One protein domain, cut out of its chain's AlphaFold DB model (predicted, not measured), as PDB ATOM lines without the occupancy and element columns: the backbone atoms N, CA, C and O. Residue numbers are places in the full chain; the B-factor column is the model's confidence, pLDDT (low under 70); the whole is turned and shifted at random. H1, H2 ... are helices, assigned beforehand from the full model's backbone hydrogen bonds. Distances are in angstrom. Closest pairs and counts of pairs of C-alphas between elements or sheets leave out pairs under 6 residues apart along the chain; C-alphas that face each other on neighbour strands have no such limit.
ATOM      1  N   LEU A 179     -64.779 169.039 -38.041       67.50
ATOM      2  CA  LEU A 179     -64.140 167.750 -37.772       67.50
ATOM      3  C   LEU A 179     -64.656 167.127 -36.469       67.50
ATOM      4  O   LEU A 179     -64.964 165.937 -36.450       67.50
ATOM      5  N   PHE A 180     -64.812 167.917 -35.403       66.06
ATOM      6  CA  PHE A 180     -65.410 167.449 -34.149       66.06
ATOM      7  C   PHE A 180     -66.846 166.956 -34.348       66.06
ATOM      8  O   PHE A 180     -67.196 165.894 -33.835       66.06
ATOM      9  N   TYR A 181     -67.654 167.673 -35.130       73.31
ATOM     10  CA  TYR A 181     -69.027 167.274 -35.434       73.31
ATOM     11  C   TYR A 181     -69.091 165.959 -36.225       73.31
ATOM     12  O   TYR A 181     -69.869 165.065 -35.887       73.31
ATOM     13  N   ILE A 182     -68.228 165.791 -37.234       74.69
ATOM     14  CA  ILE A 182     -68.139 164.548 -38.016       74.69
ATOM     15  C   ILE A 182     -67.709 163.376 -37.127       74.69
ATOM     16  O   ILE A 182     -68.309 162.301 -37.199       74.69
ATOM     17  N   VAL A 183     -66.710 163.576 -36.264       80.19
ATOM     18  CA  VAL A 183     -66.237 162.548 -35.325       80.19
ATOM     19  C   VAL A 183     -67.339 162.166 -34.336       80.19
ATOM     20  O   VAL A 183     -67.596 160.979 -34.155       80.19
ATOM     21  N   TYR A 184     -68.044 163.141 -33.762       80.56
ATOM     22  CA  TYR A 184     -69.165 162.896 -32.853       80.56
ATOM     23  C   TYR A 184     -70.287 162.090 -33.529       80.56
ATOM     24  O   TYR A 184     -70.766 161.096 -32.985       80.56
ATOM     25  N   LYS A 185     -70.645 162.448 -34.769       77.50
ATOM     26  CA  LYS A 185     -71.665 161.740 -35.557       77.50
ATOM     27  C   LYS A 185     -71.255 160.306 -35.901       77.50
ATOM     28  O   LYS A 185     -72.106 159.417 -35.959       77.50
ATOM     29  N   LEU A 186     -69.965 160.069 -36.139       80.38
ATOM     30  CA  LEU A 186     -69.428 158.727 -36.360       80.38
ATOM     31  C   LEU A 186     -69.475 157.884 -35.084       80.38
ATOM     32  O   LEU A 186     -69.892 156.731 -35.160       80.38
ATOM     33  N   ILE A 187     -69.116 158.455 -33.931       84.06
ATOM     34  CA  ILE A 187     -69.177 157.767 -32.633       84.06
ATOM     35  C   ILE A 187     -70.615 157.333 -32.327       84.06
ATOM     36  O   ILE A 187     -70.848 156.147 -32.117       84.06
ATOM     37  N   GLY A 188     -71.595 158.235 -32.443       82.94
ATOM     38  CA  GLY A 188     -72.999 157.883 -32.185       82.94
ATOM     39  C   GLY A 188     -73.550 156.810 -33.138       82.94
ATOM     40  O   GLY A 188     -74.364 155.972 -32.749       82.94
ATOM     41  N   ARG A 189     -73.079 156.773 -34.394       82.44
ATOM     42  CA  ARG A 189     -73.417 155.684 -35.329       82.44
ATOM     43  C   ARG A 189     -72.803 154.350 -34.910       82.44
ATOM     44  O   ARG A 189     -73.464 153.329 -35.077       82.44
ATOM     45  N   ILE A 190     -71.577 154.353 -34.388       81.75
ATOM     46  CA  ILE A 190     -70.911 153.145 -33.884       81.75
ATOM     47  C   ILE A 190     -71.655 152.610 -32.660       81.75
ATOM     48  O   ILE A 190     -72.002 151.437 -32.651       81.75
ATOM     49  N   GLU A 191     -71.991 153.462 -31.693       80.56
ATOM     50  CA  GLU A 191     -72.718 153.060 -30.479       80.56
ATOM     51  C   GLU A 191     -74.108 152.486 -30.804       80.56
ATOM     52  O   GLU A 191     -74.510 151.458 -30.263       80.56
ATOM     53  N   ASN A 192     -74.828 153.084 -31.759       78.06
ATOM     54  CA  ASN A 192     -76.110 152.551 -32.237       78.06
ATOM     55  C   ASN A 192     -75.940 151.179 -32.914       78.06
ATOM     56  O   ASN A 192     -76.743 150.270 -32.703       78.06
ATOM     57  N   LEU A 193     -74.881 151.004 -33.712       79.06
ATOM     58  CA  LEU A 193     -74.565 149.708 -34.310       79.06
ATOM     59  C   LEU A 193     -74.198 148.667 -33.249       79.06
ATOM     60  O   LEU A 193     -74.623 147.526 -33.382       79.06
ATOM     61  N   GLU A 194     -73.466 149.039 -32.201       77.94
ATOM     62  CA  GLU A 194     -73.151 148.153 -31.077       77.94
ATOM     63  C   GLU A 194     -74.411 147.743 -30.308       77.94
ATOM     64  O   GLU A 194     -74.583 146.561 -30.021       77.94
ATOM     65  N   HIS A 195     -75.332 148.677 -30.060       76.00
ATOM     66  CA  HIS A 195     -76.622 148.378 -29.436       76.00
ATOM     67  C   HIS A 195     -77.450 147.406 -30.286       76.00
ATOM     68  O   HIS A 195     -77.890 146.368 -29.798       76.00
ATOM     69  N   LYS A 196     -77.593 147.688 -31.587       74.19
ATOM     70  CA  LYS A 196     -78.288 146.796 -32.530       74.19
ATOM     71  C   LYS A 196     -77.611 145.434 -32.643       74.19
ATOM     72  O   LYS A 196     -78.289 144.428 -32.805       74.19
ATOM     73  N   LEU A 197     -76.283 145.380 -32.560       66.81
ATOM     74  CA  LEU A 197     -75.541 144.120 -32.553       66.81
ATOM     75  C   LEU A 197     -75.762 143.332 -31.261       66.81
ATOM     76  O   LEU A 197     -75.884 142.115 -31.339       66.81
ATOM     77  N   SER A 198     -75.856 144.005 -30.112       69.44
ATOM     78  CA  SER A 198     -76.191 143.377 -28.829       69.44
ATOM     79  C   SER A 198     -77.624 142.838 -28.818       69.44
ATOM     80  O   SER A 198     -77.866 141.741 -28.328       69.44
ATOM     81  N   GLU A 199     -78.569 143.527 -29.460       67.75
ATOM     82  CA  GLU A 199     -79.924 142.998 -29.681       67.75
ATOM     83  C   GLU A 199     -79.938 141.769 -30.610       67.75
ATOM     84  O   GLU A 199     -80.793 140.893 -30.482       67.75
ATOM     85  N   ILE A 200     -78.966 141.674 -31.524       62.53
ATOM     86  CA  ILE A 200     -78.780 140.553 -32.458       62.53
ATOM     87  C   ILE A 200     -77.943 139.414 -31.830       62.53
ATOM     88  O   ILE A 200     -77.723 138.387 -32.474       62.53
ATOM     89  N   GLU A 201     -77.532 139.496 -30.554       52.12
ATOM     90  CA  GLU A 201     -76.864 138.404 -29.812       52.12
ATOM     91  C   GLU A 201     -77.792 137.212 -29.484       52.12
ATOM     92  O   GLU A 201     -77.738 136.612 -28.415       52.12
ATOM     93  N   ASN A 202     -78.575 136.772 -30.467       59.84
ATOM     94  CA  ASN A 202     -78.877 135.367 -30.662       59.84
ATOM     95  C   ASN A 202     -78.056 134.857 -31.867       59.84
ATOM     96  O   ASN A 202     -78.358 135.079 -33.035       59.84
ATOM     97  N   THR A 203     -76.939 134.215 -31.506       54.75
ATOM     98  CA  THR A 203     -76.070 133.286 -32.260       54.75
ATOM     99  C   THR A 203     -75.242 133.746 -33.476       54.75
ATOM    100  O   THR A 203     -74.193 133.133 -33.675       54.75
ATOM    101  N   ASN A 204     -75.558 134.815 -34.225       64.12
ATOM    102  CA  ASN A 204     -74.819 135.135 -35.477       64.12
ATOM    103  C   ASN A 204     -73.875 136.371 -35.431       64.12
ATOM    104  O   ASN A 204     -73.102 136.606 -36.358       64.12
ATOM    105  N   ALA A 205     -73.860 137.149 -34.342       61.78
ATOM    106  CA  ALA A 205     -73.114 138.420 -34.255       61.78
ATOM    107  C   ALA A 205     -71.576 138.277 -34.145       61.78
ATOM    108  O   ALA A 205     -70.821 139.134 -34.616       61.78
ATOM    109  N   ASN A 206     -71.079 137.179 -33.562       64.00
ATOM    110  CA  ASN A 206     -69.640 136.983 -33.328       64.00
ATOM    111  C   ASN A 206     -68.835 136.749 -34.618       64.00
ATOM    112  O   ASN A 206     -67.675 137.167 -34.713       64.00
ATOM    113  N   SER A 207     -69.435 136.114 -35.628       64.19
ATOM    114  CA  SER A 207     -68.801 135.911 -36.937       64.19
ATOM    115  C   SER A 207     -68.666 137.243 -37.687       64.19
ATOM    116  O   SER A 207     -67.595 137.552 -38.215       64.19
ATOM    117  N   PHE A 208     -69.702 138.083 -37.630       70.00
ATOM    118  CA  PHE A 208     -69.731 139.397 -38.267       70.00
ATOM    119  C   PHE A 208     -68.778 140.405 -37.608       70.00
ATOM    120  O   PHE A 208     -68.015 141.081 -38.298       70.00
ATOM    121  N   LEU A 209     -68.723 140.457 -36.273       71.06
ATOM    122  CA  LEU A 209     -67.755 141.298 -35.555       71.06
ATOM    123  C   LEU A 209     -66.303 140.901 -35.852       71.06
ATOM    124  O   LEU A 209     -65.431 141.765 -35.979       71.06
ATOM    125  N   THR A 210     -66.039 139.601 -35.996       78.44
ATOM    126  CA  THR A 210     -64.715 139.099 -36.388       78.44
ATOM    127  C   THR A 210     -64.366 139.526 -37.816       78.44
ATOM    128  O   THR A 210     -63.236 139.943 -38.076       78.44
ATOM    129  N   PHE A 211     -65.341 139.504 -38.728       80.44
ATOM    130  CA  PHE A 211     -65.176 139.986 -40.098       80.44
ATOM    131  C   PHE A 211     -64.865 141.490 -40.158       80.44
ATOM    132  O   PHE A 211     -63.863 141.873 -40.762       80.44
ATOM    133  N   ILE A 212     -65.648 142.336 -39.477       77.12
ATOM    134  CA  ILE A 212     -65.444 143.798 -39.441       77.12
ATOM    135  C   ILE A 212     -64.055 144.142 -38.890       77.12
ATOM    136  O   ILE A 212     -63.338 144.958 -39.472       77.12
ATOM    137  N   LYS A 213     -63.640 143.495 -37.792       80.94
ATOM    138  CA  LYS A 213     -62.317 143.714 -37.187       80.94
ATOM    139  C   LYS A 213     -61.187 143.360 -38.152       80.94
ATOM    140  O   LYS A 213     -60.252 144.144 -38.298       80.94
ATOM    141  N   ASN A 214     -61.289 142.224 -38.840       75.94
ATOM    142  CA  ASN A 214     -60.281 141.802 -39.811       75.94
ATOM    143  C   ASN A 214     -60.224 142.737 -41.025       75.94
ATOM    144  O   ASN A 214     -59.135 143.149 -41.419       75.94
ATOM    145  N   TRP A 215     -61.379 143.144 -41.554       84.94
ATOM    146  CA  TRP A 215     -61.462 144.085 -42.672       84.94
ATOM    147  C   TRP A 215     -60.817 145.439 -42.342       84.94
ATOM    148  O   TRP A 215     -60.062 145.991 -43.144       84.94
ATOM    149  N   PHE A 216     -61.053 145.957 -41.131       78.88
ATOM    150  CA  PHE A 216     -60.482 147.232 -40.694       78.88
ATOM    151  C   PHE A 216     -58.959 147.165 -40.521       78.88
ATOM    152  O   PHE A 216     -58.253 148.122 -40.837       78.88
ATOM    153  N   ILE A 217     -58.435 146.034 -40.040       77.00
ATOM    154  CA  ILE A 217     -56.989 145.804 -39.916       77.00
ATOM    155  C   ILE A 217     -56.340 145.723 -41.302       77.00
ATOM    156  O   ILE A 217     -55.307 146.350 -41.532       77.00
ATOM    157  N   GLU A 218     -56.962 145.003 -42.235       79.25
ATOM    158  CA  GLU A 218     -56.448 144.804 -43.591       79.25
ATOM    159  C   GLU A 218     -56.406 146.112 -44.396       79.25
ATOM    160  O   GLU A 218     -55.439 146.383 -45.105       79.25
ATOM    161  N   LYS A 219     -57.409 146.984 -44.229       74.50
ATOM    162  CA  LYS A 219     -57.472 148.286 -44.913       74.50
ATOM    163  C   LYS A 219     -56.611 149.383 -44.292       74.50
ATOM    164  O   LYS A 219     -56.390 150.394 -44.945       74.50
ATOM    165  N   ARG A 220     -56.108 149.203 -43.068       58.84
ATOM    166  CA  ARG A 220     -55.233 150.181 -42.397       58.84
ATOM    167  C   ARG A 220     -53.740 149.947 -42.669       58.84
ATOM    168  O   ARG A 220     -52.920 150.771 -42.272       58.84
ATOM    169  N   LEU A 221     -53.389 148.828 -43.307       49.12
ATOM    170  CA  LEU A 221     -52.009 148.429 -43.621       49.12
ATOM    171  C   LEU A 221     -51.627 148.590 -45.105       49.12
ATOM    172  O   LEU A 221     -50.488 148.287 -45.461       49.12
ATOM    173  N   CYS A 222     -52.536 149.097 -45.939       41.88
ATOM    174  CA  CYS A 222     -52.296 149.487 -47.332       41.88
ATOM    175  C   CYS A 222     -52.489 150.997 -47.482       41.88
ATOM    176  O   CYS A 222     -51.722 151.602 -48.262       41.88
TER     177      CYS A 222
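AT A GLANCE: This is residues 179 to 222 of the 222 residues of an uncharacterized protein of viral metagenome (UniProt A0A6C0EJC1). Two helices, H1 and the shorter H2, make a V: they come near each other at the tight link between them and spread away from it, with the space between the arms open. The V is flat, with spans of 37 by 28 by 5 A. The printed part has 44 residues with two named helices, H1 then H2, and no named strand; the class is all helix. The whole is loose, with a radius of gyration of the C-alphas of 12.8 A.

HOW THE PARTS SIT: H1, residues 179 to 199, and H2, residues 205 to 219, are close but not clearly touching, with 2 pairs of C-alphas within 8 A. Their closest C-alphas, those of Leu 197 and Ala 205, are 6.4 A apart. The helices run opposite ways at a shallow tilt of 31 degrees. Residues 179 to 193, 198 to 204 and 210 to 222 stand free. In H1 and H2 every O i to N i+4 pair is within hydrogen-bond range.

IN THESE COORDINATES: H1 begins at C-alpha 179 (-64.140, 167.750, -37.772) and is 30.5 A long from first to last C-alpha. H2, 21.3 A long, ends at C-alpha 219 (-57.472, 148.286, -44.913).

THE WHOLE: The two C-alphas farthest apart, those of Leu 179 and Thr 203, are 36.9 A apart. The printed part has no cut. The model's pLDDT is under 70 at residues 179 to 180, 197 to 207 and 220 to 222.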